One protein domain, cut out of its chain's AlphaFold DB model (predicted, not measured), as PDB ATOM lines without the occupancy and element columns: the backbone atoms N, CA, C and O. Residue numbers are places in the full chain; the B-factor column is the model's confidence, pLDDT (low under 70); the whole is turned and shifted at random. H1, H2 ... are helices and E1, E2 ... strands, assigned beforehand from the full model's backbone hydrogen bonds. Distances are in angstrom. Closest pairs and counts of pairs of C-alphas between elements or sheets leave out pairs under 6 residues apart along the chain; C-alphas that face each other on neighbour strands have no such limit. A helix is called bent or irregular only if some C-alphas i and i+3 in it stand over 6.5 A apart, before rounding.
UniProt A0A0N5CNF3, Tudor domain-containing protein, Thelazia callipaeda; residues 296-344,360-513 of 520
ATOM      1  N   ASP A 296     -12.775 -54.442 101.103       70.38
ATOM      2  CA  ASP A 296     -14.229 -54.603 101.219       70.38
ATOM      3  C   ASP A 296     -14.787 -53.924 102.487       70.38
ATOM      4  O   ASP A 296     -15.994 -53.803 102.678       70.38
ATOM      5  N   MET A 297     -13.911 -53.454 103.381       81.19
ATOM      6  CA  MET A 297     -14.275 -52.795 104.642       81.19
ATOM      7  C   MET A 297     -14.253 -51.270 104.534       81.19
ATOM      8  O   MET A 297     -13.732 -50.583 105.414       81.19
ATOM      9  N   LYS A 298     -14.798 -50.736 103.441       85.69
ATOM     10  CA  LYS A 298     -14.937 -49.294 103.221       85.69
ATOM     11  C   LYS A 298     -16.409 -48.931 103.199       85.69
ATOM     12  O   LYS A 298     -17.138 -49.397 102.330       85.69
ATOM     13  N   VAL A 299     -16.832 -48.119 104.161       86.88
ATOM     14  CA  VAL A 299     -18.182 -47.551 104.163       86.88
ATOM     15  C   VAL A 299     -18.276 -46.528 103.030       86.88
ATOM     16  O   VAL A 299     -17.335 -45.764 102.807       86.88
ATOM     17  N   GLN A 300     -19.392 -46.540 102.300       82.62
ATOM     18  CA  GLN A 300     -19.646 -45.604 101.208       82.62
ATOM     19  C   GLN A 300     -19.665 -44.152 101.710       82.62
ATOM     20  O   GLN A 300     -20.306 -43.844 102.710       82.62
ATOM     21  N   GLU A 301     -18.990 -43.245 101.006       79.62
ATOM     22  CA  GLU A 301     -19.013 -41.818 101.340       79.62
ATOM     23  C   GLU A 301     -20.314 -41.151 100.877       79.62
ATOM     24  O   GLU A 301     -20.770 -41.369  99.752       79.62
ATOM     25  N   ILE A 302     -20.878 -40.280 101.722       79.69
ATOM     26  CA  ILE A 302     -21.955 -39.367 101.324       79.69
ATOM     27  C   ILE A 302     -21.342 -38.087 100.782       79.69
ATOM     28  O   ILE A 302     -20.582 -37.400 101.465       79.69
ATOM     29  N   ASN A 303     -21.743 -37.727  99.569       81.62
ATOM     30  CA  ASN A 303     -21.493 -36.415  98.996       81.62
ATOM     31  C   ASN A 303     -22.802 -35.802  98.477       81.62
ATOM     32  O   ASN A 303     -23.853 -36.446  98.460       81.62
ATOM     33  N   LEU A 304     -22.734 -34.542  98.044       79.94
ATOM     34  CA  LEU A 304     -23.907 -33.808  97.568       79.94
ATOM     35  C   LEU A 304     -24.611 -34.505  96.394       79.94
ATOM     36  O   LEU A 304     -25.835 -34.551  96.349       79.94
ATOM     37  N   ALA A 305     -23.831 -35.054  95.457       82.56
ATOM     38  CA  ALA A 305     -24.369 -35.744  94.290       82.56
ATOM     39  C   ALA A 305     -25.145 -37.001  94.705       82.56
ATOM     40  O   ALA A 305     -26.244 -37.224  94.207       82.56
ATOM     41  N   TRP A 306     -24.621 -37.752  95.679       85.25
ATOM     42  CA  TRP A 306     -25.284 -38.927  96.232       85.25
ATOM     43  C   TRP A 306     -26.628 -38.571  96.882       85.25
ATOM     44  O   TRP A 306     -27.631 -39.221  96.590       85.25
ATOM     45  N   LEU A 307     -26.682 -37.512  97.701       83.94
ATOM     46  CA  LEU A 307     -27.928 -37.067  98.343       83.94
ATOM     47  C   LEU A 307     -29.003 -36.685  97.314       83.94
ATOM     48  O   LEU A 307     -30.170 -37.042  97.474       83.94
ATOM     49  N   ILE A 308     -28.609 -35.989  96.244       82.94
ATOM     50  CA  ILE A 308     -29.515 -35.599  95.155       82.94
ATOM     51  C   ILE A 308     -30.018 -36.839  94.405       82.94
ATOM     52  O   ILE A 308     -31.224 -36.996  94.226       82.94
ATOM     53  N   GLU A 309     -29.118 -37.745  94.016       84.12
ATOM     54  CA  GLU A 309     -29.451 -38.986  93.301       84.12
ATOM     55  C   GLU A 309     -30.418 -39.880  94.098       84.12
ATOM     56  O   GLU A 309     -31.302 -40.518  93.527       84.12
ATOM     57  N   HIS A 310     -30.303 -39.877  95.429       82.75
ATOM     58  CA  HIS A 310     -31.103 -40.720  96.319       82.75
ATOM     59  C   HIS A 310     -32.370 -40.031  96.864       82.75
ATOM     60  O   HIS A 310     -33.068 -40.609  97.703       82.75
ATOM     61  N   ASN A 311     -32.733 -38.861  96.317       82.62
ATOM     62  CA  ASN A 311     -33.940 -38.083  96.635       82.62
ATOM     63  C   ASN A 311     -33.995 -37.515  98.067       82.62
ATOM     64  O   ASN A 311     -35.070 -37.427  98.659       82.62
ATOM     65  N   TYR A 312     -32.853 -37.092  98.610       84.06
ATOM     66  CA  TYR A 312     -32.784 -36.351  99.879       84.06
ATOM     67  C   TYR A 312     -32.931 -34.829  99.711       84.06
ATOM     68  O   TYR A 312     -32.880 -34.087 100.689       84.06
ATOM     69  N   SER A 313     -33.117 -34.337  98.482       80.69
ATOM     70  CA  SER A 313     -33.461 -32.935  98.230       80.69
ATOM     71  C   SER A 313     -34.974 -32.772  98.071       80.69
ATOM     72  O   SER A 313     -35.573 -33.387  97.184       80.69
ATOM     73  N   TYR A 314     -35.582 -31.887  98.855       77.50
ATOM     74  CA  TYR A 314     -36.993 -31.524  98.747       77.50
ATOM     75  C   TYR A 314     -37.114 -30.059  98.336       77.50
ATOM     76  O   TYR A 314     -36.616 -29.165  99.010       77.50
ATOM     77  N   LYS A 315     -37.759 -29.802  97.191       73.94
ATOM     78  CA  LYS A 315     -37.953 -28.449  96.625       73.94
ATOM     79  C   LYS A 315     -36.660 -27.621  96.468       73.94
ATOM     80  O   LYS A 315     -36.713 -26.398  96.458       73.94
ATOM     81  N   GLY A 316     -35.516 -28.283  96.281       73.75
ATOM     82  CA  GLY A 316     -34.209 -27.629  96.132       73.75
ATOM     83  C   GLY A 316     -33.474 -27.362  97.449       73.75
ATOM     84  O   GLY A 316     -32.374 -26.820  97.417       73.75
ATOM     85  N   GLU A 317     -34.043 -27.778  98.580       81.81
ATOM     86  CA  GLU A 317     -33.442 -27.678  99.911       81.81
ATOM     87  C   GLU A 317     -33.151 -29.070 100.491       81.81
ATOM     88  O   GLU A 317     -33.757 -30.069 100.086       81.81
ATOM     89  N   PHE A 318     -32.214 -29.141 101.438       87.44
ATOM     90  CA  PHE A 318     -31.950 -30.353 102.214       87.44
ATOM     91  C   PHE A 318     -32.589 -30.194 103.582       87.44
ATOM     92  O   PHE A 318     -32.232 -29.292 104.335       87.44
ATOM     93  N   VAL A 319     -33.539 -31.063 103.901       89.06
ATOM     94  CA  VAL A 319     -34.216 -31.040 105.196       89.06
ATOM     95  C   VAL A 319     -33.589 -32.108 106.079       89.06
ATOM     96  O   VAL A 319     -33.414 -33.245 105.642       89.06
ATOM     97  N   MET A 320     -33.246 -31.744 107.308       90.00
ATOM     98  CA  MET A 320     -32.552 -32.602 108.257       90.00
ATOM     99  C   MET A 320     -33.374 -32.775 109.534       90.00
ATOM    100  O   MET A 320     -34.002 -31.827 110.004       90.00
ATOM    101  N   SER A 321     -33.302 -33.960 110.132       91.62
ATOM    102  CA  SER A 321     -33.579 -34.161 111.556       91.62
ATOM    103  C   SER A 321     -32.284 -33.935 112.325       91.62
ATOM    104  O   SER A 321     -31.255 -34.486 111.943       91.62
ATOM    105  N   ILE A 322     -32.294 -33.122 113.377       91.00
ATOM    106  CA  ILE A 322     -31.069 -32.820 114.126       91.00
ATOM    107  C   ILE A 322     -30.873 -33.794 115.288       91.00
ATOM    108  O   ILE A 322     -31.822 -34.110 115.995       91.00
ATOM    109  N   GLU A 323     -29.623 -34.208 115.512       87.38
ATOM    110  CA  GLU A 323     -29.204 -34.922 116.721       87.38
ATOM    111  C   GLU A 323     -28.545 -33.919 117.689       87.38
ATOM    112  O   GLU A 323     -27.326 -33.704 117.690       87.38
ATOM    113  N   GLY A 324     -29.366 -33.234 118.484       79.31
ATOM    114  CA  GLY A 324     -28.917 -32.186 119.407       79.31
ATOM    115  C   GLY A 324     -28.064 -32.735 120.555       79.31
ATOM    116  O   GLY A 324     -27.084 -32.097 120.938       79.31
ATOM    117  N   GLY A 325     -28.329 -33.963 121.012       78.69
ATOM    118  CA  GLY A 325     -27.526 -34.671 122.017       78.69
ATOM    119  C   GLY A 325     -26.037 -34.809 121.667       78.69
ATOM    120  O   GLY A 325     -25.203 -34.869 122.569       78.69
ATOM    121  N   GLU A 326     -25.691 -34.785 120.377       82.94
ATOM    122  CA  GLU A 326     -24.311 -34.868 119.881       82.94
ATOM    123  C   GLU A 326     -23.770 -33.517 119.368       82.94
ATOM    124  O   GLU A 326     -22.683 -33.441 118.787       82.94
ATOM    125  N   THR A 327     -24.511 -32.425 119.572       85.31
ATOM    126  CA  THR A 327     -24.112 -31.081 119.142       85.31
ATOM    127  C   THR A 327     -23.034 -30.498 120.054       85.31
ATOM    128  O   THR A 327     -23.205 -30.384 121.265       85.31
ATOM    129  N   ILE A 328     -21.913 -30.078 119.461       86.38
ATOM    130  CA  ILE A 328     -20.757 -29.543 120.196       86.38
ATOM    131  C   ILE A 328     -20.695 -28.019 120.078       86.38
ATOM    132  O   ILE A 328     -20.412 -27.314 121.048       86.38
ATOM    133  N   SER A 329     -20.884 -27.491 118.868       89.81
ATOM    134  CA  SER A 329     -20.797 -26.055 118.591       89.81
ATOM    135  C   SER A 329     -21.381 -25.719 117.214       89.81
ATOM    136  O   SER A 329     -21.597 -26.627 116.412       89.81
ATOM    137  N   PRO A 330     -21.502 -24.428 116.853       89.94
ATOM    138  CA  PRO A 330     -21.804 -24.031 115.475       89.94
ATOM    139  C   PRO A 330     -20.852 -24.608 114.412       89.94
ATOM    140  O   PRO A 330     -21.189 -24.617 113.231       89.94
ATOM    141  N   TYR A 331     -19.658 -25.075 114.794       89.75
ATOM    142  CA  TYR A 331     -18.697 -25.709 113.885       89.75
ATOM    143  C   TYR A 331     -18.757 -27.236 113.856       89.75
ATOM    144  O   TYR A 331     -18.093 -27.847 113.021       89.75
ATOM    145  N   GLU A 332     -19.525 -27.854 114.747       89.69
ATOM    146  CA  GLU A 332     -19.641 -29.305 114.819       89.69
ATOM    147  C   GLU A 332     -20.985 -29.680 115.446       89.69
ATOM    148  O   GLU A 332     -21.164 -29.618 116.665       89.69
ATOM    149  N   PHE A 333     -21.923 -30.055 114.583       91.44
ATOM    150  CA  PHE A 333     -23.222 -30.615 114.941       91.44
ATOM    151  C   PHE A 333     -23.625 -31.686 113.928       91.44
ATOM    152  O   PHE A 333     -22.990 -31.820 112.875       91.44
ATOM    153  N   TYR A 334     -24.644 -32.477 114.254       91.75
ATOM    154  CA  TYR A 334     -25.001 -33.675 113.499       91.75
ATOM    155  C   TYR A 334     -26.487 -33.710 113.181       91.75
ATOM    156  O   TYR A 334     -27.309 -33.112 113.871       91.75
ATOM    157  N   GLY A 335     -26.828 -34.419 112.116       91.75
ATOM    158  CA  GLY A 335     -28.212 -34.612 111.729       91.75
ATOM    159  C   GLY A 335     -28.344 -35.600 110.589       91.75
ATOM    160  O   GLY A 335     -27.373 -35.960 109.920       91.75
ATOM    161  N   HIS A 336     -29.577 -36.015 110.363       91.94
ATOM    162  CA  HIS A 336     -29.954 -37.052 109.424       91.94
ATOM    163  C   HIS A 336     -30.753 -36.439 108.279       91.94
ATOM    164  O   HIS A 336     -31.742 -35.745 108.536       91.94
ATOM    165  N   PRO A 337     -30.359 -36.669 107.019       90.56
ATOM    166  CA  PRO A 337     -31.111 -36.163 105.883       90.56
ATOM    167  C   PRO A 337     -32.466 -36.868 105.786       90.56
ATOM    168  O   PRO A 337     -32.549 -38.093 105.842       90.56
ATOM    169  N   LEU A 338     -33.535 -36.089 105.631       89.19
ATOM    170  CA  LEU A 338     -34.900 -36.595 105.519       89.19
ATOM    171  C   LEU A 338     -35.260 -36.883 104.065       89.19
ATOM    172  O   LEU A 338     -35.000 -36.085 103.162       89.19
ATOM    173  N   LYS A 339     -35.906 -38.027 103.846       85.94
ATOM    174  CA  LYS A 339     -36.389 -38.443 102.533       85.94
ATOM    175  C   LYS A 339     -37.897 -38.254 102.449       85.94
ATOM    176  O   LYS A 339     -38.642 -38.830 103.228       85.94
ATOM    177  N   PHE A 340     -38.345 -37.487 101.459       79.12
ATOM    178  CA  PHE A 340     -39.768 -37.248 101.222       79.12
ATOM    179  C   PHE A 340     -40.262 -38.142 100.086       79.12
ATOM    180  O   PHE A 340     -39.844 -38.008  98.933       79.12
ATOM    181  N   THR A 341     -41.178 -39.056 100.388       68.25
ATOM    182  CA  THR A 341     -41.858 -39.881  99.385       68.25
ATOM    183  C   THR A 341     -42.959 -39.070  98.705       68.25
ATOM    184  O   THR A 341     -43.935 -38.649  99.322       68.25
ATOM    185  N   ARG A 342     -42.830 -38.854  97.388       57.56
ATOM    186  CA  ARG A 342     -43.910 -38.289  96.564       57.56
ATOM    187  C   ARG A 342     -45.088 -39.266  96.568       57.56
ATOM    188  O   ARG A 342     -45.075 -40.267  95.858       57.56
ATOM    189  N   ASN A 343     -46.119 -38.983  97.356       48.56
ATOM    190  CA  ASN A 343     -47.369 -39.730  97.288       48.56
ATOM    191  C   ASN A 343     -48.095 -39.400  95.972       48.56
ATOM    192  O   ASN A 343     -48.855 -38.439  95.896       48.56
ATOM    193  N   GLU A 344     -47.922 -40.226  94.936       41.16
ATOM    194  CA  GLU A 344     -48.667 -40.121  93.665       41.16
ATOM    195  C   GLU A 344     -50.168 -40.469  93.792       41.16
ATOM    196  O   GLU A 344     -50.897 -40.487  92.805       41.16
ATOM    197  N   ALA A 360     -47.219 -32.453 107.976       70.19
ATOM    198  CA  ALA A 360     -47.503 -33.885 108.054       70.19
ATOM    199  C   ALA A 360     -46.520 -34.741 107.227       70.19
ATOM    200  O   ALA A 360     -46.116 -35.822 107.659       70.19
ATOM    201  N   GLU A 361     -46.109 -34.264 106.044       78.56
ATOM    202  CA  GLU A 361     -45.079 -34.922 105.225       78.56
ATOM    203  C   GLU A 361     -43.726 -35.001 105.950       78.56
ATOM    204  O   GLU A 361     -43.061 -36.035 105.892       78.56
ATOM    205  N   ALA A 362     -43.325 -33.937 106.649       76.50
ATOM    206  CA  ALA A 362     -42.038 -33.885 107.334       76.50
ATOM    207  C   ALA A 362     -42.024 -34.682 108.648       76.50
ATOM    208  O   ALA A 362     -41.041 -35.364 108.927       76.50
ATOM    209  N   GLU A 363     -43.123 -34.671 109.408       80.44
ATOM    210  CA  GLU A 363     -43.298 -35.548 110.576       80.44
ATOM    211  C   GLU A 363     -43.234 -37.028 110.174       80.44
ATOM    212  O   GLU A 363     -42.542 -37.815 110.817       80.44
ATOM    213  N   THR A 364     -43.887 -37.400 109.066       84.75
ATOM    214  CA  THR A 364     -43.824 -38.772 108.535       84.75
ATOM    215  C   THR A 364     -42.392 -39.144 108.146       84.75
ATOM    216  O   THR A 364     -41.919 -40.210 108.523       84.75
ATOM    217  N   ALA A 365     -41.659 -38.249 107.471       86.44
ATOM    218  CA  ALA A 365     -40.266 -38.498 107.098       86.44
ATOM    219  C   ALA A 365     -39.338 -38.685 108.316       86.44
ATOM    220  O   ALA A 365     -38.421 -39.503 108.262       86.44
ATOM    221  N   MET A 366     -39.567 -37.957 109.419       86.19
ATOM    222  CA  MET A 366     -38.819 -38.147 110.670       86.19
ATOM    223  C   MET A 366     -39.128 -39.497 111.332       86.19
ATOM    224  O   MET A 366     -38.219 -40.143 111.855       86.19
ATOM    225  N   ILE A 367     -40.390 -39.943 111.293       83.19
ATOM    226  CA  ILE A 367     -40.794 -41.264 111.796       83.19
ATOM    227  C   ILE A 367     -40.127 -42.369 110.969       83.19
ATOM    228  O   ILE A 367     -39.464 -43.231 111.547       83.19
ATOM    229  N   ASP A 368     -40.232 -42.301 109.640       84.94
ATOM    230  CA  ASP A 368     -39.647 -43.280 108.717       84.94
ATOM    231  C   ASP A 368     -38.121 -43.383 108.899       84.94
ATOM    232  O   ASP A 368     -37.567 -44.482 108.975       84.94
ATOM    233  N   LEU A 369     -37.435 -42.242 109.041       87.56
ATOM    234  CA  LEU A 369     -36.004 -42.190 109.348       87.56
ATOM    235  C   LEU A 369     -35.682 -42.904 110.668       87.56
ATOM    236  O   LEU A 369     -34.731 -43.684 110.741       87.56
ATOM    237  N   ASN A 370     -36.439 -42.617 111.730       85.44
ATOM    238  CA  ASN A 370     -36.195 -43.225 113.032       85.44
ATOM    239  C   ASN A 370     -36.441 -44.744 112.994       85.44
ATOM    240  O   ASN A 370     -35.676 -45.503 113.588       85.44
ATOM    241  N   GLU A 371     -37.451 -45.207 112.256       82.75
ATOM    242  CA  GLU A 371     -37.661 -46.635 112.001       82.75
ATOM    243  C   GLU A 371     -36.480 -47.259 111.241       82.75
ATOM    244  O   GLU A 371     -35.993 -48.321 111.639       82.75
ATOM    245  N   GLU A 372     -35.958 -46.597 110.203       85.94
ATOM    246  CA  GLU A 372     -34.791 -47.066 109.446       85.94
ATOM    247  C   GLU A 372     -33.537 -47.178 110.329       85.94
ATOM    248  O   GLU A 372     -32.865 -48.217 110.315       85.94
ATOM    249  N   LEU A 373     -33.263 -46.158 111.152       85.81
ATOM    250  CA  LEU A 373     -32.173 -46.164 112.131       85.81
ATOM    251  C   LEU A 373     -32.315 -47.339 113.106       85.81
ATOM    252  O   LEU A 373     -31.365 -48.100 113.298       85.81
ATOM    253  N   MET A 374     -33.508 -47.543 113.670       81.50
ATOM    254  CA  MET A 374     -33.783 -48.629 114.616       81.50
ATOM    255  C   MET A 374     -33.645 -50.017 113.974       81.50
ATOM    256  O   MET A 374     -33.100 -50.943 114.587       81.50
ATOM    257  N   ILE A 375     -34.105 -50.181 112.730       81.38
ATOM    258  CA  ILE A 375     -33.944 -51.421 111.960       81.38
ATOM    259  C   ILE A 375     -32.459 -51.686 111.697       81.38
ATOM    260  O   ILE A 375     -32.001 -52.824 111.841       81.38
ATOM    261  N   PHE A 376     -31.696 -50.664 111.313       86.38
ATOM    262  CA  PHE A 376     -30.275 -50.810 111.025       86.38
ATOM    263  C   PHE A 376     -29.456 -51.128 112.282       86.38
ATOM    264  O   PHE A 376     -28.680 -52.085 112.279       86.38
ATOM    265  N   GLU A 377     -29.694 -50.417 113.386       85.62
ATOM    266  CA  GLU A 377     -29.093 -50.719 114.690       85.62
ATOM    267  C   GLU A 377     -29.424 -52.149 115.138       85.62
ATOM    268  O   GLU A 377     -28.545 -52.882 115.592       85.62
ATOM    269  N   SER A 378     -30.663 -52.601 114.923       78.56
ATOM    270  CA  SER A 378     -31.062 -53.980 115.220       78.56
ATOM    271  C   SER A 378     -30.275 -54.999 114.392       78.56
ATOM    272  O   SER A 378     -29.838 -56.014 114.936       78.56
ATOM    273  N   LYS A 379     -30.032 -54.734 113.100       83.94
ATOM    274  CA  LYS A 379     -29.209 -55.604 112.235       83.94
ATOM    275  C   LYS A 379     -27.772 -55.709 112.745       83.94
ATOM    276  O   LYS A 379     -27.250 -56.821 112.852       83.94
ATOM    277  N   LEU A 380     -27.151 -54.579 113.100       87.56
ATOM    278  CA  LEU A 380     -25.808 -54.565 113.683       87.56
ATOM    279  C   LEU A 380     -25.783 -55.352 114.993       87.56
ATOM    280  O   LEU A 380     -24.942 -56.235 115.160       87.56
ATOM    281  N   SER A 381     -26.730 -55.086 115.892       82.81
ATOM    282  CA  SER A 381     -26.776 -55.755 117.186       82.81
ATOM    283  C   SER A 381     -27.012 -57.259 117.073       82.81
ATOM    284  O   SER A 381     -26.340 -58.010 117.770       82.81
ATOM    285  N   ILE A 382     -27.871 -57.718 116.157       77.31
ATOM    286  CA  ILE A 382     -28.075 -59.150 115.873       77.31
ATOM    287  C   ILE A 382     -26.778 -59.808 115.379       77.31
ATOM    288  O   ILE A 382     -26.429 -60.912 115.802       77.31
ATOM    289  N   PHE A 383     -26.038 -59.149 114.483       83.25
ATOM    290  CA  PHE A 383     -24.820 -59.731 113.927       83.25
ATOM    291  C   PHE A 383     -23.666 -59.738 114.936       83.25
ATOM    292  O   PHE A 383     -22.984 -60.756 115.091       83.25
ATOM    293  N   TYR A 384     -23.438 -58.615 115.621       83.38
ATOM    294  CA  TYR A 384     -22.306 -58.424 116.526       83.38
ATOM    295  C   TYR A 384     -22.576 -58.876 117.960       83.38
ATOM    296  O   TYR A 384     -21.631 -58.958 118.740       83.38
ATOM    297  N   SER A 385     -23.793 -59.290 118.327       76.50
ATOM    298  CA  SER A 385     -24.026 -60.031 119.576       76.50
ATOM    299  C   SER A 385     -23.335 -61.403 119.582       76.50
ATOM    300  O   SER A 385     -23.054 -61.956 120.643       76.50
ATOM    301  N   HIS A 386     -23.014 -61.959 118.409       68.88
ATOM    302  CA  HIS A 386     -22.293 -63.224 118.279       68.88
ATOM    303  C   HIS A 386     -20.770 -63.048 118.356       68.88
ATOM    304  O   HIS A 386     -20.163 -62.462 117.466       68.88
ATOM    305  N   GLU A 387     -20.116 -63.674 119.340       77.06
ATOM    306  CA  GLU A 387     -18.652 -63.603 119.508       77.06
ATOM    307  C   GLU A 387     -17.855 -64.068 118.283       77.06
ATOM    308  O   GLU A 387     -16.844 -63.459 117.944       77.06
ATOM    309  N   LYS A 388     -18.340 -65.085 117.554       80.25
ATOM    310  CA  LYS A 388     -17.716 -65.555 116.300       80.25
ATOM    311  C   LYS A 388     -17.623 -64.472 115.216       80.25
ATOM    312  O   LYS A 388     -16.810 -64.584 114.304       80.25
ATOM    313  N   ASN A 389     -18.464 -63.442 115.312       81.75
ATOM    314  CA  ASN A 389     -18.517 -62.322 114.385       81.75
ATOM    315  C   ASN A 389     -17.706 -61.114 114.873       81.75
ATOM    316  O   ASN A 389     -17.674 -60.082 114.207       81.75
ATOM    317  N   ARG A 390     -17.038 -61.225 116.027       85.88
ATOM    318  CA  ARG A 390     -16.229 -60.159 116.617       85.88
ATOM    319  C   ARG A 390     -14.760 -60.416 116.315       85.88
ATOM    320  O   ARG A 390     -14.097 -61.196 116.996       85.88
ATOM    321  N   LYS A 391     -14.228 -59.732 115.305       88.00
ATOM    322  CA  LYS A 391     -12.781 -59.679 115.054       88.00
ATOM    323  C   LYS A 391     -12.204 -58.385 115.617       88.00
ATOM    324  O   LYS A 391     -12.818 -57.332 115.494       88.00
ATOM    325  N   ARG A 392     -11.036 -58.448 116.256       88.31
ATOM    326  CA  ARG A 392     -10.385 -57.263 116.842       88.31
ATOM    327  C   ARG A 392      -9.667 -56.443 115.774       88.31
ATOM    328  O   ARG A 392      -9.040 -57.011 114.883       88.31
ATOM    329  N   LEU A 393      -9.682 -55.118 115.922       88.75
ATOM    330  CA  LEU A 393      -8.751 -54.246 115.210       88.75
ATOM    331  C   LEU A 393      -7.366 -54.326 115.862       88.75
ATOM    332  O   LEU A 393      -7.235 -54.270 117.085       88.75
ATOM    333  N   THR A 394      -6.322 -54.466 115.047       89.31
ATOM    334  CA  THR A 394      -4.939 -54.488 115.534       89.31
ATOM    335  C   THR A 394      -4.364 -53.068 115.560       89.31
ATOM    336  O   THR A 394      -4.561 -52.322 114.599       89.31
ATOM    337  N   PRO A 395      -3.614 -52.674 116.610       90.06
ATOM    338  CA  PRO A 395      -3.017 -51.340 116.683       90.06
ATOM    339  C   PRO A 395      -2.149 -51.010 115.466       90.06
ATOM    340  O   PRO A 395      -2.298 -49.939 114.889       90.06
ATOM    341  N   ALA A 396      -1.298 -51.950 115.035       89.12
ATOM    342  CA  ALA A 396      -0.398 -51.773 113.894       89.12
ATOM    343  C   ALA A 396      -1.144 -51.366 112.613       89.12
ATOM    344  O   ALA A 396      -0.752 -50.402 111.959       89.12
ATOM    345  N   ARG A 397      -2.269 -52.033 112.318       88.56
ATOM    346  CA  ARG A 397      -3.120 -51.702 111.168       88.56
ATOM    347  C   ARG A 397      -3.699 -50.298 111.287       88.56
ATOM    348  O   ARG A 397      -3.669 -49.538 110.327       88.56
ATOM    349  N   VAL A 398      -4.226 -49.948 112.459       91.19
ATOM    350  CA  VAL A 398      -4.827 -48.626 112.676       91.19
ATOM    351  C   VAL A 398      -3.779 -47.522 112.503       91.19
ATOM    352  O   VAL A 398      -4.055 -46.534 111.829       91.19
ATOM    353  N   PHE A 399      -2.567 -47.702 113.037       91.38
ATOM    354  CA  PHE A 399      -1.465 -46.755 112.835       91.38
ATOM    355  C   PHE A 399      -1.105 -46.578 111.361       91.38
ATOM    356  O   PHE A 399      -0.956 -45.446 110.903       91.38
ATOM    357  N   GLU A 400      -0.963 -47.676 110.619       91.31
ATOM    358  CA  GLU A 400      -0.595 -47.636 109.205       91.31
ATOM    359  C   GLU A 400      -1.663 -46.939 108.354       91.31
ATOM    360  O   GLU A 400      -1.340 -46.040 107.576       91.31
ATOM    361  N   CYS A 401      -2.938 -47.290 108.540       90.06
ATOM    362  CA  CYS A 401      -4.033 -46.660 107.811       90.06
ATOM    363  C   CYS A 401      -4.120 -45.157 108.106       90.06
ATOM    364  O   CYS A 401      -4.163 -44.360 107.170       90.06
ATOM    365  N   LEU A 402      -4.063 -44.755 109.383       91.44
ATOM    366  CA  LEU A 402      -4.114 -43.339 109.758       91.44
ATOM    367  C   LEU A 402      -2.916 -42.554 109.208       91.44
ATOM    368  O   LEU A 402      -3.087 -41.436 108.727       91.44
ATOM    369  N   LYS A 403      -1.711 -43.141 109.217       91.44
ATOM    370  CA  LYS A 403      -0.506 -42.528 108.631       91.44
ATOM    371  C   LYS A 403      -0.653 -42.291 107.124       91.44
ATOM    372  O   LYS A 403      -0.172 -41.281 106.620       91.44
ATOM    373  N   ASN A 404      -1.327 -43.201 106.427       89.75
ATOM    374  CA  ASN A 404      -1.562 -43.127 104.986       89.75
ATOM    375  C   ASN A 404      -2.853 -42.369 104.616       89.75
ATOM    376  O   ASN A 404      -3.262 -42.418 103.459       89.75
ATOM    377  N   CYS A 405      -3.498 -41.683 105.571       86.50
ATOM    378  CA  CYS A 405      -4.778 -40.988 105.375       86.50
ATOM    379  C   CYS A 405      -5.891 -41.904 104.826       86.50
ATOM    380  O   CYS A 405      -6.737 -41.483 104.042       86.50
ATOM    381  N   VAL A 406      -5.886 -43.177 105.231       88.94
ATOM    382  CA  VAL A 406      -6.911 -44.163 104.883       88.94
ATOM    383  C   VAL A 406      -7.904 -44.280 106.034       88.94
ATOM    384  O   VAL A 406      -7.515 -44.559 107.169       88.94
ATOM    385  N   HIS A 407      -9.192 -44.114 105.727       89.75
ATOM    386  CA  HIS A 407     -10.276 -44.274 106.693       89.75
ATOM    387  C   HIS A 407     -10.283 -45.679 107.306       89.75
ATOM    388  O   HIS A 407     -10.193 -46.691 106.604       89.75
ATOM    389  N   VAL A 408     -10.421 -45.737 108.630       93.25
ATOM    390  CA  VAL A 408     -10.510 -46.988 109.384       93.25
ATOM    391  C   VAL A 408     -11.892 -47.085 109.997       93.25
ATOM    392  O   VAL A 408     -12.246 -46.302 110.874       93.25
ATOM    393  N   TYR A 409     -12.648 -48.086 109.569       95.31
ATOM    394  CA  TYR A 409     -13.993 -48.333 110.065       95.31
ATOM    395  C   TYR A 409     -14.025 -49.500 111.050       95.31
ATOM    396  O   TYR A 409     -13.265 -50.469 110.950       95.31
ATOM    397  N   GLY A 410     -14.937 -49.407 112.006       94.44
ATOM    398  CA  GLY A 410     -15.140 -50.395 113.044       94.44
ATOM    399  C   GLY A 410     -16.564 -50.374 113.566       94.44
ATOM    400  O   GLY A 410     -17.444 -49.684 113.051       94.44
ATOM    401  N   ILE A 411     -16.776 -51.166 114.603       94.69
ATOM    402  CA  ILE A 411     -18.039 -51.293 115.308       94.69
ATOM    403  C   ILE A 411     -17.730 -51.132 116.789       94.69
ATOM    404  O   ILE A 411     -16.798 -51.752 117.307       94.69
ATOM    405  N   ALA A 412     -18.477 -50.268 117.457       91.12
ATOM    406  CA  ALA A 412     -18.322 -50.006 118.876       91.12
ATOM    407  C   ALA A 412     -19.676 -50.097 119.568       91.12
ATOM    408  O   ALA A 412     -20.722 -49.887 118.957       91.12
ATOM    409  N   GLU A 413     -19.640 -50.406 120.853       84.44
ATOM    410  CA  GLU A 413     -20.820 -50.339 121.697       84.44
ATOM    411  C   GLU A 413     -21.168 -48.863 121.974       84.44
ATOM    412  O   GLU A 413     -20.350 -48.083 122.489       84.44
ATOM    413  N   GLY A 414     -22.369 -48.470 121.559       67.50
ATOM    414  CA  GLY A 414     -22.962 -47.167 121.820       67.50
ATOM    415  C   GLY A 414     -23.529 -47.103 123.237       67.50
ATOM    416  O   GLY A 414     -24.065 -48.079 123.752       67.50
ATOM    417  N   GLN A 415     -23.420 -45.937 123.874       56.66
ATOM    418  CA  GLN A 415     -24.166 -45.640 125.098       56.66
ATOM    419  C   GLN A 415     -25.423 -44.882 124.686       56.66
ATOM    420  O   GLN A 415     -25.350 -43.690 124.412       56.66
ATOM    421  N   ASN A 416     -26.569 -45.557 124.616       47.56
ATOM    422  CA  ASN A 416     -27.833 -44.852 124.436       47.56
ATOM    423  C   ASN A 416     -28.298 -44.324 125.803       47.56
ATOM    424  O   ASN A 416     -28.667 -45.101 126.683       47.56
ATOM    425  N   ILE A 417     -28.259 -43.002 125.990       41.31
ATOM    426  CA  ILE A 417     -28.638 -42.334 127.247       41.31
ATOM    427  C   ILE A 417     -30.139 -42.535 127.544       41.31
ATOM    428  O   ILE A 417     -30.538 -42.587 128.708       41.31
ATOM    429  N   ASN A 418     -30.960 -42.741 126.508       37.12
ATOM    430  CA  ASN A 418     -32.415 -42.863 126.614       37.12
ATOM    431  C   ASN A 418     -32.912 -44.314 126.755       37.12
ATOM    432  O   ASN A 418     -34.084 -44.533 127.063       37.12
ATOM    433  N   ILE A 419     -32.043 -45.317 126.580       39.19
ATOM    434  CA  ILE A 419     -32.382 -46.737 126.767       39.19
ATOM    435  C   ILE A 419     -31.294 -47.379 127.639       39.19
ATOM    436  O   ILE A 419     -30.319 -47.909 127.107       39.19
ATOM    437  N   PRO A 420     -31.446 -47.391 128.976       31.64
ATOM    438  CA  PRO A 420     -30.355 -47.719 129.900       31.64
ATOM    439  C   PRO A 420     -29.881 -49.188 129.882       31.64
ATOM    440  O   PRO A 420     -29.088 -49.572 130.735       31.64
ATOM    441  N   PHE A 421     -30.380 -50.036 128.971       36.19
ATOM    442  CA  PHE A 421     -30.225 -51.494 129.059       36.19
ATOM    443  C   PHE A 421     -30.010 -52.245 127.733       36.19
ATOM    444  O   PHE A 421     -30.109 -53.473 127.737       36.19
ATOM    445  N   ASN A 422     -29.685 -51.568 126.626       44.34
ATOM    446  CA  ASN A 422     -29.335 -52.245 125.372       44.34
ATOM    447  C   ASN A 422     -27.877 -51.964 124.979       44.34
ATOM    448  O   ASN A 422     -27.509 -50.817 124.743       44.34
ATOM    449  N   GLU A 423     -27.067 -53.024 124.867       57.50
ATOM    450  CA  GLU A 423     -25.777 -52.997 124.165       57.50
ATOM    451  C   GLU A 423     -26.068 -52.754 122.668       57.50
ATOM    452  O   GLU A 423     -26.325 -53.683 121.895       57.50
ATOM    453  N   CYS A 424     -26.146 -51.488 122.257       77.06
ATOM    454  CA  CYS A 424     -26.396 -51.118 120.865       77.06
ATOM    455  C   CYS A 424     -25.063 -51.051 120.119       77.06
ATOM    456  O   CYS A 424     -24.212 -50.223 120.434       77.06
ATOM    457  N   TRP A 425     -24.866 -51.914 119.124       88.12
ATOM    458  CA  TRP A 425     -23.672 -51.872 118.283       88.12
ATOM    459  C   TRP A 425     -23.842 -50.823 117.189       88.12
ATOM    460  O   TRP A 425     -24.842 -50.825 116.476       88.12
ATOM    461  N   GLN A 426     -22.855 -49.945 117.035       91.88
ATOM    462  CA  GLN A 426     -22.892 -48.833 116.087       91.88
ATOM    463  C   GLN A 426     -21.642 -48.811 115.215       91.88
ATOM    464  O   GLN A 426     -20.550 -49.172 115.666       91.88
ATOM    465  N   ARG A 427     -21.790 -48.366 113.960       94.75
ATOM    466  CA  ARG A 427     -20.643 -48.157 113.075       94.75
ATOM    467  C   ARG A 427     -19.876 -46.928 113.503       94.75
ATOM    468  O   ARG A 427     -20.445 -45.867 113.758       94.75
ATOM    469  N   VAL A 428     -18.564 -47.084 113.538       94.88
ATOM    470  CA  VAL A 428     -17.649 -46.014 113.887       94.88
ATOM    471  C   VAL A 428     -16.539 -45.886 112.868       94.88
ATOM    472  O   VAL A 428     -16.110 -46.859 112.251       94.88
ATOM    473  N   GLU A 429     -16.023 -44.676 112.753       94.81
ATOM    474  CA  GLU A 429     -14.752 -44.400 112.111       94.81
ATOM    475  C   GLU A 429     -13.726 -44.009 113.165       94.81
ATOM    476  O   GLU A 429     -13.986 -43.175 114.033       94.81
ATOM    477  N   VAL A 430     -12.545 -44.604 113.085       94.69
ATOM    478  CA  VAL A 430     -11.405 -44.256 113.922       94.69
ATOM    479  C   VAL A 430     -10.730 -43.016 113.343       94.69
ATOM    480  O   VAL A 430     -10.168 -43.051 112.253       94.69
ATOM    481  N   LEU A 431     -10.755 -41.929 114.110       93.31
ATOM    482  CA  LEU A 431     -10.144 -40.644 113.764       93.31
ATOM    483  C   LEU A 431      -8.698 -40.522 114.259       93.31
ATOM    484  O   LEU A 431      -7.935 -39.694 113.772       93.31
ATOM    485  N   GLY A 432      -8.331 -41.300 115.278       93.44
ATOM    486  CA  GLY A 432      -7.011 -41.231 115.890       93.44
ATOM    487  C   GLY A 432      -6.751 -42.375 116.858       93.44
ATOM    488  O   GLY A 432      -7.683 -42.993 117.380       93.44
ATOM    489  N   ILE A 433      -5.473 -42.639 117.120       93.44
ATOM    490  CA  ILE A 433      -5.005 -43.664 118.054       93.44
ATOM    491  C   ILE A 433      -3.830 -43.122 118.874       93.44
ATOM    492  O   ILE A 433      -2.973 -42.405 118.357       93.44
ATOM    493  N   LYS A 434      -3.799 -43.448 120.167       90.81
ATOM    494  CA  LYS A 434      -2.733 -43.074 121.099       90.81
ATOM    495  C   LYS A 434      -2.477 -44.221 122.068       90.81
ATOM    496  O   LYS A 434      -3.422 -44.851 122.538       90.81
ATOM    497  N   GLU A 435      -1.214 -44.490 122.377       87.44
ATOM    498  CA  GLU A 435      -0.865 -45.475 123.402       87.44
ATOM    499  C   GLU A 435      -1.430 -45.052 124.769       87.44
ATOM    500  O   GLU A 435      -1.425 -43.871 125.135       87.44
ATOM    501  N   ALA A 436      -2.001 -46.015 125.487       80.19
ATOM    502  CA  ALA A 436      -2.548 -45.819 126.820       80.19
ATOM    503  C   ALA A 436      -1.442 -45.913 127.883       80.19
ATOM    504  O   ALA A 436      -0.281 -46.173 127.592       80.19
ATOM    505  N   TYR A 437      -1.814 -45.717 129.148       72.94
ATOM    506  CA  TYR A 437      -0.863 -45.754 130.264       72.94
ATOM    507  C   TYR A 437      -0.254 -47.152 130.501       72.94
ATOM    508  O   TYR A 437       0.831 -47.275 131.061       72.94
ATOM    509  N   TYR A 438      -0.950 -48.211 130.076       72.19
ATOM    510  CA  TYR A 438      -0.489 -49.595 130.178       72.19
ATOM    511  C   TYR A 438       0.112 -50.060 128.853       72.19
ATOM    512  O   TYR A 438      -0.526 -49.929 127.804       72.19
ATOM    513  N   SER A 439       1.304 -50.660 128.923       70.69
ATOM    514  CA  SER A 439       1.997 -51.244 127.770       70.69
ATOM    515  C   SER A 439       1.067 -52.181 126.989       70.69
ATOM    516  O   SER A 439       0.433 -53.070 127.563       70.69
ATOM    517  N   GLY A 440       0.946 -51.945 125.680       71.62
ATOM    518  CA  GLY A 440       0.115 -52.752 124.780       71.62
ATOM    519  C   GLY A 440      -1.377 -52.397 124.741       71.62
ATOM    520  O   GLY A 440      -2.129 -53.066 124.032       71.62
ATOM    521  N   SER A 441      -1.823 -51.353 125.449       82.19
ATOM    522  CA  SER A 441      -3.195 -50.826 125.366       82.19
ATOM    523  C   SER A 441      -3.234 -49.495 124.613       82.19
ATOM    524  O   SER A 441      -2.312 -48.695 124.717       82.19
ATOM    525  N   TYR A 442      -4.315 -49.231 123.874       87.69
ATOM    526  CA  TYR A 442      -4.443 -48.033 123.038       87.69
ATOM    527  C   TYR A 442      -5.805 -47.376 123.227       87.69
ATOM    528  O   TYR A 442      -6.834 -48.052 123.191       87.69
ATOM    529  N   TYR A 443      -5.806 -46.055 123.386       89.62
ATOM    530  CA  TYR A 443      -6.998 -45.234 123.238       89.62
ATOM    531  C   TYR A 443      -7.190 -44.874 121.772       89.62
ATOM    532  O   TYR A 443      -6.233 -44.600 121.049       89.62
ATOM    533  N   THR A 444      -8.438 -44.835 121.337       92.50
ATOM    534  CA  THR A 444      -8.822 -44.390 120.009       92.50
ATOM    535  C   THR A 444      -9.935 -43.360 120.108       92.50
ATOM    536  O   THR A 444     -10.845 -43.495 120.929       92.50
ATOM    537  N   ARG A 445      -9.842 -42.304 119.297       93.56
ATOM    538  CA  ARG A 445     -10.946 -41.368 119.093       93.56
ATOM    539  C   ARG A 445     -11.777 -41.886 117.934       93.56
ATOM    540  O   ARG A 445     -11.230 -42.118 116.857       93.56
ATOM    541  N   VAL A 446     -13.071 -42.044 118.158       93.38
ATOM    542  CA  VAL A 446     -14.022 -42.543 117.170       93.38
ATOM    543  C   VAL A 446     -15.104 -41.511 116.883       93.38
ATOM    544  O   VAL A 446     -15.439 -40.710 117.756       93.38
ATOM    545  N   ARG A 447     -15.646 -41.549 115.668       91.81
ATOM    546  CA  ARG A 447     -16.864 -40.851 115.244       91.81
ATOM    547  C   ARG A 447     -17.940 -41.882 114.944       91.81
ATOM    548  O   ARG A 447     -17.650 -42.826 114.212       91.81
ATOM    549  N   PHE A 448     -19.145 -41.714 115.476       92.19
ATOM    550  CA  PHE A 448     -20.255 -42.610 115.145       92.19
ATOM    551  C   PHE A 448     -20.882 -42.180 113.823       92.19
ATOM    552  O   PHE A 448     -21.201 -41.011 113.623       92.19
ATOM    553  N   LEU A 449     -21.026 -43.130 112.902       92.69
ATOM    554  CA  LEU A 449     -21.454 -42.848 111.530       92.69
ATOM    555  C   LEU A 449     -22.971 -42.686 111.399       92.69
ATOM    556  O   LEU A 449     -23.439 -42.038 110.471       92.69
ATOM    557  N   ASP A 450     -23.734 -43.279 112.318       91.75
ATOM    558  CA  ASP A 450     -25.189 -43.409 112.170       91.75
ATOM    559  C   ASP A 450     -25.986 -42.531 113.141       91.75
ATOM    560  O   ASP A 450     -27.089 -42.105 112.817       91.75
ATOM    561  N   ARG A 451     -25.413 -42.203 114.304       87.69
ATOM    562  CA  ARG A 451     -25.986 -41.246 115.268       87.69
ATOM    563  C   ARG A 451     -25.250 -39.908 115.305       87.69
ATOM    564  O   ARG A 451     -25.804 -38.930 115.776       87.69
ATOM    565  N   GLY A 452     -24.034 -39.838 114.767       88.06
ATOM    566  CA  GLY A 452     -23.183 -38.663 114.931       88.06
ATOM    567  C   GLY A 452     -22.463 -38.653 116.280       88.06
ATOM    568  O   GLY A 452     -22.525 -39.609 117.048       88.06
ATOM    569  N   GLY A 453     -21.705 -37.591 116.535       88.38
ATOM    570  CA  GLY A 453     -20.902 -37.470 117.750       88.38
ATOM    571  C   GLY A 453     -19.524 -38.125 117.688       88.38
ATOM    572  O   GLY A 453     -19.178 -38.888 116.771       88.38
ATOM    573  N   THR A 454     -18.700 -37.819 118.694       88.94
ATOM    574  CA  THR A 454     -17.363 -38.412 118.855       88.94
ATOM    575  C   THR A 454     -17.113 -38.875 120.283       88.94
ATOM    576  O   THR A 454     -17.545 -38.248 121.242       88.94
ATOM    577  N   ALA A 455     -16.354 -39.958 120.435       87.44
ATOM    578  CA  ALA A 455     -15.988 -40.494 121.743       87.44
ATOM    579  C   ALA A 455     -14.539 -40.983 121.770       87.44
ATOM    580  O   ALA A 455     -13.941 -41.299 120.741       87.44
ATOM    581  N   VAL A 456     -13.977 -41.090 122.974       88.25
ATOM    582  CA  VAL A 456     -12.723 -41.813 123.210       88.25
ATOM    583  C   VAL A 456     -13.054 -43.196 123.761       88.25
ATOM    584  O   VAL A 456     -13.814 -43.333 124.721       88.25
ATOM    585  N   ARG A 457     -12.483 -44.235 123.151       88.12
ATOM    586  CA  ARG A 457     -12.663 -45.640 123.534       88.12
ATOM    587  C   ARG A 457     -11.314 -46.341 123.643       88.12
ATOM    588  O   ARG A 457     -10.313 -45.878 123.104       88.12
ATOM    589  N   LEU A 458     -11.279 -47.478 124.332       86.25
ATOM    590  CA  LEU A 458     -10.159 -48.409 124.198       86.25
ATOM    591  C   LEU A 458     -10.272 -49.117 122.846       86.25
ATOM    592  O   LEU A 458     -11.357 -49.570 122.485       86.25
ATOM    593  N   LEU A 459      -9.163 -49.262 122.120       88.12
ATOM    594  CA  LEU A 459      -9.160 -49.927 120.813       88.12
ATOM    595  C   LEU A 459      -9.665 -51.373 120.906       88.12
ATOM    596  O   LEU A 459     -10.329 -51.847 119.993       88.12
ATOM    597  N   CYS A 460      -9.407 -52.067 122.018       85.88
ATOM    598  CA  CYS A 460      -9.903 -53.428 122.232       85.88
ATOM    599  C   CYS A 460     -11.438 -53.531 122.296       85.88
ATOM    600  O   CYS A 460     -11.958 -54.630 122.108       85.88
ATOM    601  N   ASN A 461     -12.139 -52.411 122.506       86.75
ATOM    602  CA  ASN A 461     -13.599 -52.322 122.496       86.75
ATOM    603  C   ASN A 461     -14.153 -51.891 121.126       86.75
ATOM    604  O   ASN A 461     -15.366 -51.783 120.968       86.75
ATOM    605  N   VAL A 462     -13.283 -51.638 120.142       91.12
ATOM    606  CA  VAL A 462     -13.671 -51.384 118.752       91.12
ATOM    607  C   VAL A 462     -13.343 -52.628 117.933       91.12
ATOM    608  O   VAL A 462     -12.182 -53.008 117.759       91.12
ATOM    609  N   ILE A 463     -14.384 -53.290 117.441       92.44
ATOM    610  CA  ILE A 463     -14.256 -54.493 116.619       92.44
ATOM    611  C   ILE A 463     -14.299 -54.129 115.134       92.44
ATOM    612  O   ILE A 463     -14.732 -53.054 114.734       92.44
ATOM    613  N   GLN A 464     -13.804 -55.029 114.300       91.94
ATOM    614  CA  GLN A 464     -13.733 -54.862 112.857       91.94
ATOM    615  C   GLN A 464     -15.140 -54.866 112.241       91.94
ATOM    616  O   GLN A 464     -15.948 -55.757 112.515       91.94
ATOM    617  N   ILE A 465     -15.415 -53.891 111.370       93.38
ATOM    618  CA  ILE A 465     -16.649 -53.875 110.583       93.38
ATOM    619  C   ILE A 465     -16.631 -54.992 109.529       93.38
ATOM    620  O   ILE A 465     -15.595 -55.317 108.953       93.38
ATOM    621  N   HIS A 466     -17.787 -55.605 109.299       90.75
ATOM    622  CA  HIS A 466     -17.993 -56.632 108.288       90.75
ATOM    623  C   HIS A 466     -18.463 -55.952 106.995       90.75
ATOM    624  O   HIS A 466     -19.354 -55.105 107.084       90.75
ATOM    625  N   PRO A 467     -17.958 -56.336 105.806       86.94
ATOM    626  CA  PRO A 467     -18.307 -55.692 104.532       86.94
ATOM    627  C   PRO A 467     -19.806 -55.550 104.261       86.94
ATOM    628  O   PRO A 467     -20.249 -54.544 103.722       86.94
ATOM    629  N   MET A 468     -20.616 -56.521 104.699       86.31
ATOM    630  CA  MET A 468     -22.080 -56.447 104.553       86.31
ATOM    631  C   MET A 468     -22.707 -55.204 105.214       86.31
ATOM    632  O   MET A 468     -23.761 -54.753 104.788       86.31
ATOM    633  N   HIS A 469     -22.060 -54.643 106.240       90.44
ATOM    634  CA  HIS A 469     -22.506 -53.432 106.939       90.44
ATOM    635  C   HIS A 469     -21.854 -52.154 106.396       90.44
ATOM    636  O   HIS A 469     -22.113 -51.064 106.907       90.44
ATOM    637  N   CYS A 470     -21.017 -52.272 105.366       88.88
ATOM    638  CA  CYS A 470     -20.423 -51.149 104.644       88.88
ATOM    639  C   CYS A 470     -21.260 -50.717 103.428       88.88
ATOM    640  O   CYS A 470     -20.970 -49.676 102.849       88.88
ATOM    641  N   VAL A 471     -22.273 -51.512 103.049       85.31
ATOM    642  CA  VAL A 471     -23.120 -51.286 101.862       85.31
ATOM    643  C   VAL A 471     -23.923 -49.993 101.975       85.31
ATOM    644  O   VAL A 471     -24.070 -49.279 100.992       85.31
ATOM    645  N   LEU A 472     -24.443 -49.694 103.167       84.38
ATOM    646  CA  LEU A 472     -25.135 -48.433 103.414       84.38
ATOM    647  C   LEU A 472     -24.114 -47.332 103.714       84.38
ATOM    648  O   LEU A 472     -23.145 -47.594 104.433       84.38
ATOM    649  N   PRO A 473     -24.327 -46.098 103.247       88.31
ATOM    650  CA  PRO A 473     -23.524 -44.966 103.691       88.31
ATOM    651  C   PRO A 473     -23.830 -44.601 105.160       88.31
ATOM    652  O   PRO A 473     -24.788 -45.138 105.724       88.31
ATOM    653  N   PRO A 474     -23.031 -43.732 105.810       91.06
ATOM    654  CA  PRO A 474     -23.336 -43.175 107.131       91.06
ATOM    655  C   PRO A 474     -24.748 -42.590 107.180       91.06
ATOM    656  O   PRO A 474     -25.122 -41.848 106.282       91.06
ATOM    657  N   LEU A 475     -25.541 -42.898 108.204       89.00
ATOM    658  CA  LEU A 475     -26.906 -42.358 108.296       89.00
ATOM    659  C   LEU A 475     -26.943 -40.939 108.886       89.00
ATOM    660  O   LEU A 475     -27.940 -40.237 108.738       89.00
ATOM    661  N   SER A 476     -25.844 -40.495 109.500       91.38
ATOM    662  CA  SER A 476     -25.684 -39.158 110.067       91.38
ATOM    663  C   SER A 476     -24.625 -38.355 109.308       91.38
ATOM    664  O   SER A 476     -23.603 -38.886 108.862       91.38
ATOM    665  N   VAL A 477     -24.856 -37.049 109.181       89.69
ATOM    666  CA  VAL A 477     -23.950 -36.100 108.530       89.69
ATOM    667  C   VAL A 477     -23.420 -35.105 109.556       89.69
ATOM    668  O   VAL A 477     -24.178 -34.504 110.314       89.69
ATOM    669  N   GLN A 478     -22.102 -34.901 109.549       90.69
ATOM    670  CA  GLN A 478     -21.444 -33.853 110.327       90.69
ATOM    671  C   GLN A 478     -21.518 -32.512 109.589       90.69
ATOM    672  O   GLN A 478     -21.133 -32.418 108.422       90.69
ATOM    673  N   MET A 479     -21.958 -31.471 110.288       90.44
ATOM    674  CA  MET A 479     -22.240 -30.150 109.735       90.44
ATOM    675  C   MET A 479     -21.538 -29.034 110.518       90.44
ATOM    676  O   MET A 479     -21.144 -29.198 111.674       90.44
ATOM    677  N   CYS A 480     -21.390 -27.885 109.856       91.00
ATOM    678  CA  CYS A 480     -20.913 -26.632 110.432       91.00
ATOM    679  C   CYS A 480     -21.640 -25.449 109.775       91.00
ATOM    680  O   CYS A 480     -22.017 -25.519 108.604       91.00
ATOM    681  N   LEU A 481     -21.840 -24.361 110.519       90.31
ATOM    682  CA  LEU A 481     -22.432 -23.136 109.998       90.31
ATOM    683  C   LEU A 481     -21.398 -22.315 109.227       90.31
ATOM    684  O   LEU A 481     -20.302 -22.024 109.711       90.31
ATOM    685  N   PHE A 482     -21.779 -21.898 108.025       89.31
ATOM    686  CA  PHE A 482     -20.942 -21.081 107.160       89.31
ATOM    687  C   PHE A 482     -20.974 -19.599 107.550       89.31
ATOM    688  O   PHE A 482     -22.002 -19.067 107.960       89.31
ATOM    689  N   GLY A 483     -19.840 -18.913 107.384       88.06
ATOM    690  CA  GLY A 483     -19.739 -17.460 107.568       88.06
ATOM    691  C   GLY A 483     -19.694 -16.988 109.025       88.06
ATOM    692  O   GLY A 483     -19.583 -15.788 109.269       88.06
ATOM    693  N   LEU A 484     -19.731 -17.906 109.993       88.00
ATOM    694  CA  LEU A 484     -19.612 -17.588 111.413       88.00
ATOM    695  C   LEU A 484     -18.174 -17.745 111.902       88.00
ATOM    696  O   LEU A 484     -17.446 -18.627 111.449       88.00
ATOM    697  N   LYS A 485     -17.778 -16.904 112.863       88.88
ATOM    698  CA  LYS A 485     -16.533 -17.044 113.627       88.88
ATOM    699  C   LYS A 485     -16.727 -16.623 115.080       88.88
ATOM    700  O   LYS A 485     -17.525 -15.711 115.322       88.88
ATOM    701  N   PRO A 486     -15.999 -17.219 116.038       89.44
ATOM    702  CA  PRO A 486     -16.063 -16.751 117.411       89.44
ATOM    703  C   PRO A 486     -15.535 -15.312 117.516       89.44
ATOM    704  O   PRO A 486     -14.614 -14.903 116.808       89.44
ATOM    705  N   ALA A 487     -16.147 -14.517 118.395       85.44
ATOM    706  CA  ALA A 487     -15.926 -13.070 118.426       85.44
ATOM    707  C   ALA A 487     -14.577 -12.642 119.034       85.44
ATOM    708  O   ALA A 487     -14.081 -11.565 118.712       85.44
ATOM    709  N   LYS A 488     -14.011 -13.443 119.949       81.88
ATOM    710  CA  LYS A 488     -12.837 -13.058 120.760       81.88
ATOM    711  C   LYS A 488     -11.659 -14.027 120.646       81.88
ATOM    712  O   LYS A 488     -10.524 -13.582 120.548       81.88
ATOM    713  N   ASN A 489     -11.937 -15.328 120.675       80.62
ATOM    714  CA  ASN A 489     -10.948 -16.405 120.717       80.62
ATOM    715  C   ASN A 489     -11.041 -17.265 119.446       80.62
ATOM    716  O   ASN A 489     -12.026 -17.150 118.722       80.62
ATOM    717  N   PRO A 490     -10.057 -18.136 119.158       83.31
ATOM    718  CA  PRO A 490     -10.196 -19.129 118.088       83.31
ATOM    719  C   PRO A 490     -11.325 -20.142 118.353       83.31
ATOM    720  O   PRO A 490     -11.848 -20.716 117.402       83.31
ATOM    721  N   ASP A 491     -11.734 -20.309 119.615       86.50
ATOM    722  CA  ASP A 491     -12.803 -21.214 120.041       86.50
ATOM    723  C   ASP A 491     -14.087 -20.469 120.442       86.50
ATOM    724  O   ASP A 491     -14.056 -19.338 120.945       86.50
ATOM    725  N   TRP A 492     -15.233 -21.134 120.258       88.25
ATOM    726  CA  TRP A 492     -16.539 -20.676 120.741       88.25
ATOM    727  C   TRP A 492     -16.583 -20.634 122.271       88.25
ATOM    728  O   TRP A 492     -16.129 -21.572 122.927       88.25
ATOM    729  N   SER A 493     -17.160 -19.569 122.839       90.19
ATOM    730  CA  SER A 493     -17.396 -19.503 124.285       90.19
ATOM    731  C   SER A 493     -18.484 -20.495 124.699       90.19
ATOM    732  O   SER A 493     -19.349 -20.848 123.894       90.19
ATOM    733  N   GLU A 494     -18.457 -20.939 125.954       90.12
ATOM    734  CA  GLU A 494     -19.444 -21.895 126.471       90.12
ATOM    735  C   GLU A 494     -20.867 -21.327 126.425       90.12
ATOM    736  O   GLU A 494     -21.810 -22.056 126.139       90.12
ATOM    737  N   GLU A 495     -21.032 -20.013 126.604       90.12
ATOM    738  CA  GLU A 495     -22.333 -19.348 126.478       90.12
ATOM    739  C   GLU A 495     -22.862 -19.415 125.041       90.12
ATOM    740  O   GLU A 495     -24.045 -19.671 124.836       90.12
ATOM    741  N   ALA A 496     -21.991 -19.228 124.044       89.62
ATOM    742  CA  ALA A 496     -22.370 -19.312 122.635       89.62
ATOM    743  C   ALA A 496     -22.695 -20.752 122.213       89.62
ATOM    744  O   ALA A 496     -23.648 -20.967 121.468       89.62
ATOM    745  N   LYS A 497     -21.931 -21.741 122.703       90.19
ATOM    746  CA  LYS A 497     -22.230 -23.165 122.480       90.19
ATOM    747  C   LYS A 497     -23.568 -23.543 123.099       90.19
ATOM    748  O   LYS A 497     -24.393 -24.137 122.419       90.19
ATOM    749  N   LYS A 498     -23.795 -23.151 124.355       88.94
ATOM    750  CA  LYS A 498     -25.045 -23.423 125.064       88.94
ATOM    751  C   LYS A 498     -26.240 -22.790 124.359       88.94
ATOM    752  O   LYS A 498     -27.211 -23.484 124.109       88.94
ATOM    753  N   PHE A 499     -26.139 -21.515 123.984       90.69
ATOM    754  CA  PHE A 499     -27.187 -20.844 123.216       90.69
ATOM    755  C   PHE A 499     -27.487 -21.582 121.907       90.69
ATOM    756  O   PHE A 499     -28.644 -21.807 121.582       90.69
ATOM    757  N   PHE A 500     -26.451 -21.996 121.173       90.25
ATOM    758  CA  PHE A 500     -26.641 -22.751 119.939       90.25
ATOM    759  C   PHE A 500     -27.347 -24.092 120.175       90.25
ATOM    760  O   PHE A 500     -28.256 -24.418 119.426       90.25
ATOM    761  N   ILE A 501     -26.961 -24.838 121.215       87.56
ATOM    762  CA  ILE A 501     -27.599 -26.111 121.585       87.56
ATOM    763  C   ILE A 501     -29.067 -25.895 121.980       87.56
ATOM    764  O   ILE A 501     -29.928 -26.626 121.506       87.56
ATOM    765  N   ASP A 502     -29.357 -24.883 122.802       85.62
ATOM    766  CA  ASP A 502     -30.711 -24.602 123.300       85.62
ATOM    767  C   ASP A 502     -31.674 -24.182 122.164       85.62
ATOM    768  O   ASP A 502     -32.862 -24.495 122.210       85.62
ATOM    769  N   GLU A 503     -31.170 -23.496 121.132       88.06
ATOM    770  CA  GLU A 503     -31.963 -23.057 119.971       88.06
ATOM    771  C   GLU A 503     -32.068 -24.118 118.861       88.06
ATOM    772  O   GLU A 503     -32.949 -24.047 117.998       88.06
ATOM    773  N   LEU A 504     -31.174 -25.107 118.855       87.06
ATOM    774  CA  LEU A 504     -31.146 -26.155 117.846       87.06
ATOM    775  C   LEU A 504     -32.139 -27.268 118.209       87.06
ATOM    776  O   LEU A 504     -31.814 -28.238 118.888       87.06
ATOM    777  N   ARG A 505     -33.378 -27.109 117.746       83.44
ATOM    778  CA  ARG A 505     -34.481 -28.031 118.041       83.44
ATOM    779  C   ARG A 505     -34.320 -29.400 117.368       83.44
ATOM    780  O   ARG A 505     -34.092 -29.481 116.165       83.44
ATOM    781  N   GLU A 506     -34.531 -30.462 118.143       85.50
ATOM    782  CA  GLU A 506     -34.545 -31.863 117.679       85.50
ATOM    783  C   GLU A 506     -35.942 -32.339 117.246       85.50
ATOM    784  O   GLU A 506     -36.082 -33.309 116.507       85.50
ATOM    785  N   ASP A 507     -36.992 -31.669 117.721       81.56
ATOM    786  CA  ASP A 507     -38.386 -32.091 117.563       81.56
ATOM    787  C   ASP A 507     -39.046 -31.564 116.280       81.56
ATOM    788  O   ASP A 507     -40.235 -31.789 116.058       81.56
ATOM    789  N   VAL A 508     -38.290 -30.853 115.440       85.12
ATOM    790  CA  VAL A 508     -38.769 -30.299 114.173       85.12
ATOM    791  C   VAL A 508     -37.745 -30.493 113.052       85.12
ATOM    792  O   VAL A 508     -36.538 -30.441 113.295       85.12
ATOM    793  N   PRO A 509     -38.204 -30.664 111.802       87.06
ATOM    794  CA  PRO A 509     -37.328 -30.705 110.639       87.06
ATOM    795  C   PRO A 509     -36.676 -29.336 110.400       87.06
ATOM    796  O   PRO A 509     -37.354 -28.304 110.397       87.06
ATOM    797  N   ILE A 510     -35.370 -29.320 110.132       88.50
ATOM    798  CA  ILE A 510     -34.615 -28.100 109.826       88.50
ATOM    799  C   ILE A 510     -34.199 -28.106 108.358       88.50
ATOM    800  O   ILE A 510     -33.494 -29.006 107.905       88.50
ATOM    801  N   SER A 511     -34.612 -27.081 107.612       87.56
ATOM    802  CA  SER A 511     -34.124 -26.860 106.249       87.56
ATOM    803  C   SER A 511     -32.738 -26.218 106.271       87.56
ATOM    804  O   SER A 511     -32.508 -25.237 106.983       87.56
ATOM    805  N   LEU A 512     -31.815 -26.769 105.487       86.19
ATOM    806  CA  LEU A 512     -30.445 -26.301 105.353       86.19
ATOM    807  C   LEU A 512     -30.085 -26.074 103.884       86.19
ATOM    808  O   LEU A 512     -30.402 -26.866 102.992       86.19
ATOM    809  N   GLN A 513     -29.310 -25.015 103.656       86.19
ATOM    810  CA  GLN A 513     -28.634 -24.777 102.390       86.19
ATOM    811  C   GLN A 513     -27.173 -25.211 102.501       86.19
ATOM    812  O   GLN A 513     -26.392 -24.639 103.263       86.19
TER     813      GLN A 513
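Overview. This is residues 296 to 344 and 360 to 513 of the 520 residues of the protein "Tudor domain-containing protein" of Thelazia callipaeda (UniProt A0A0N5CNF3). Two strongly twisted sheets form two lobes side by side, and the long helix H2 runs past both, one half at each. The larger lobe is the sheet E6 E5 E4 E3 E7, folded back on itself at E4, with the short helix H3 on it; the smaller is the curled sheet E8 E2 E1 E9, with H4 on the far side from H2. The printed part has 203 residues, with four named helices and nine named strands in the order H1 E1 E2 H2 H3 E3 E4 E5 E6 E7 E8 H4 E9; both sheets are antiparallel and the class is mixed. It is compact, with a radius of gyration of the C-alphas of 18.1 A and spans of 53 by 50 by 36 A.

Arrangement. H1, residues 304 to 309, is only just apart from E2, 333 to 337, at 8.2 A. E1, 317 to 323, and E2 form a hairpin, with N 336 and O 321 2.8 A apart. E1 also pairs with E9, 510 to 512 (N 320 and O 510, 2.8 A), and E2 with E8, 477 to 479 (N 477 and O 335, 2.8 A). H2, 360 to 384, is on this sheet at a height of 7.9 A, making two layers, a helix on one face of a sheet; the closest C-alphas of H2 and E1 are Met 366 and Ser 321, 6.6 A. H2 touches E4, 424 to 435, at Ser 381 and Trp 425, 5.1 A between C-alphas. H3, 395 to 403, is on the same face of the larger sheet as H2, at a height of 8.1 A, and runs across E4 at 81 degrees on the local plane. E3, 408 to 414, E4, E5, 442 to 448, and E6, 454 to 458, form a meander, each strand the antiparallel neighbour of the one before; N 412 and O 426 are 3.0 A apart, N 447 and O 429 2.8 A, N 455 and O 446 2.9 A. E7, 462 to 464, pairs with E3 (N 411 and O 463, 2.8 A). It is a folded sheet, bent into two leaves that face each other, E6 E5 and E3 E7, with E4, which bends by 83 degrees at residue 431, as hinge. H4, 494 to 503, touches no helix and is on neither sheet. In H1, H2, H3 and H4 every O i to N i+4 pair is within hydrogen-bond range.

Along the chain. H1 begins at C-alpha 304, (-23.907, -33.808, 97.568). H2 is 36.2 A long, from C-alpha 360 at (-47.503, -33.885, 108.054); E4 is 26.3 A, E1 18.8 A, E5 18.5 A and E3 17.6 A. E9 ends at C-alpha 512, (-30.445, -26.301, 105.353).

Size, cuts and confidence. The C-alphas farthest apart, of Glu 344 and Ser 439, are 62.1 A apart. Residues 345 to 359 are not printed; C-alphas 344 and 360 are 15.7 A apart across the cut. The links E7 to E8 and E8 to H4 are long. The mean pLDDT of the printed part is 83.8; residues 341 to 344, residue 386 and residues 414 to 423 are under 70.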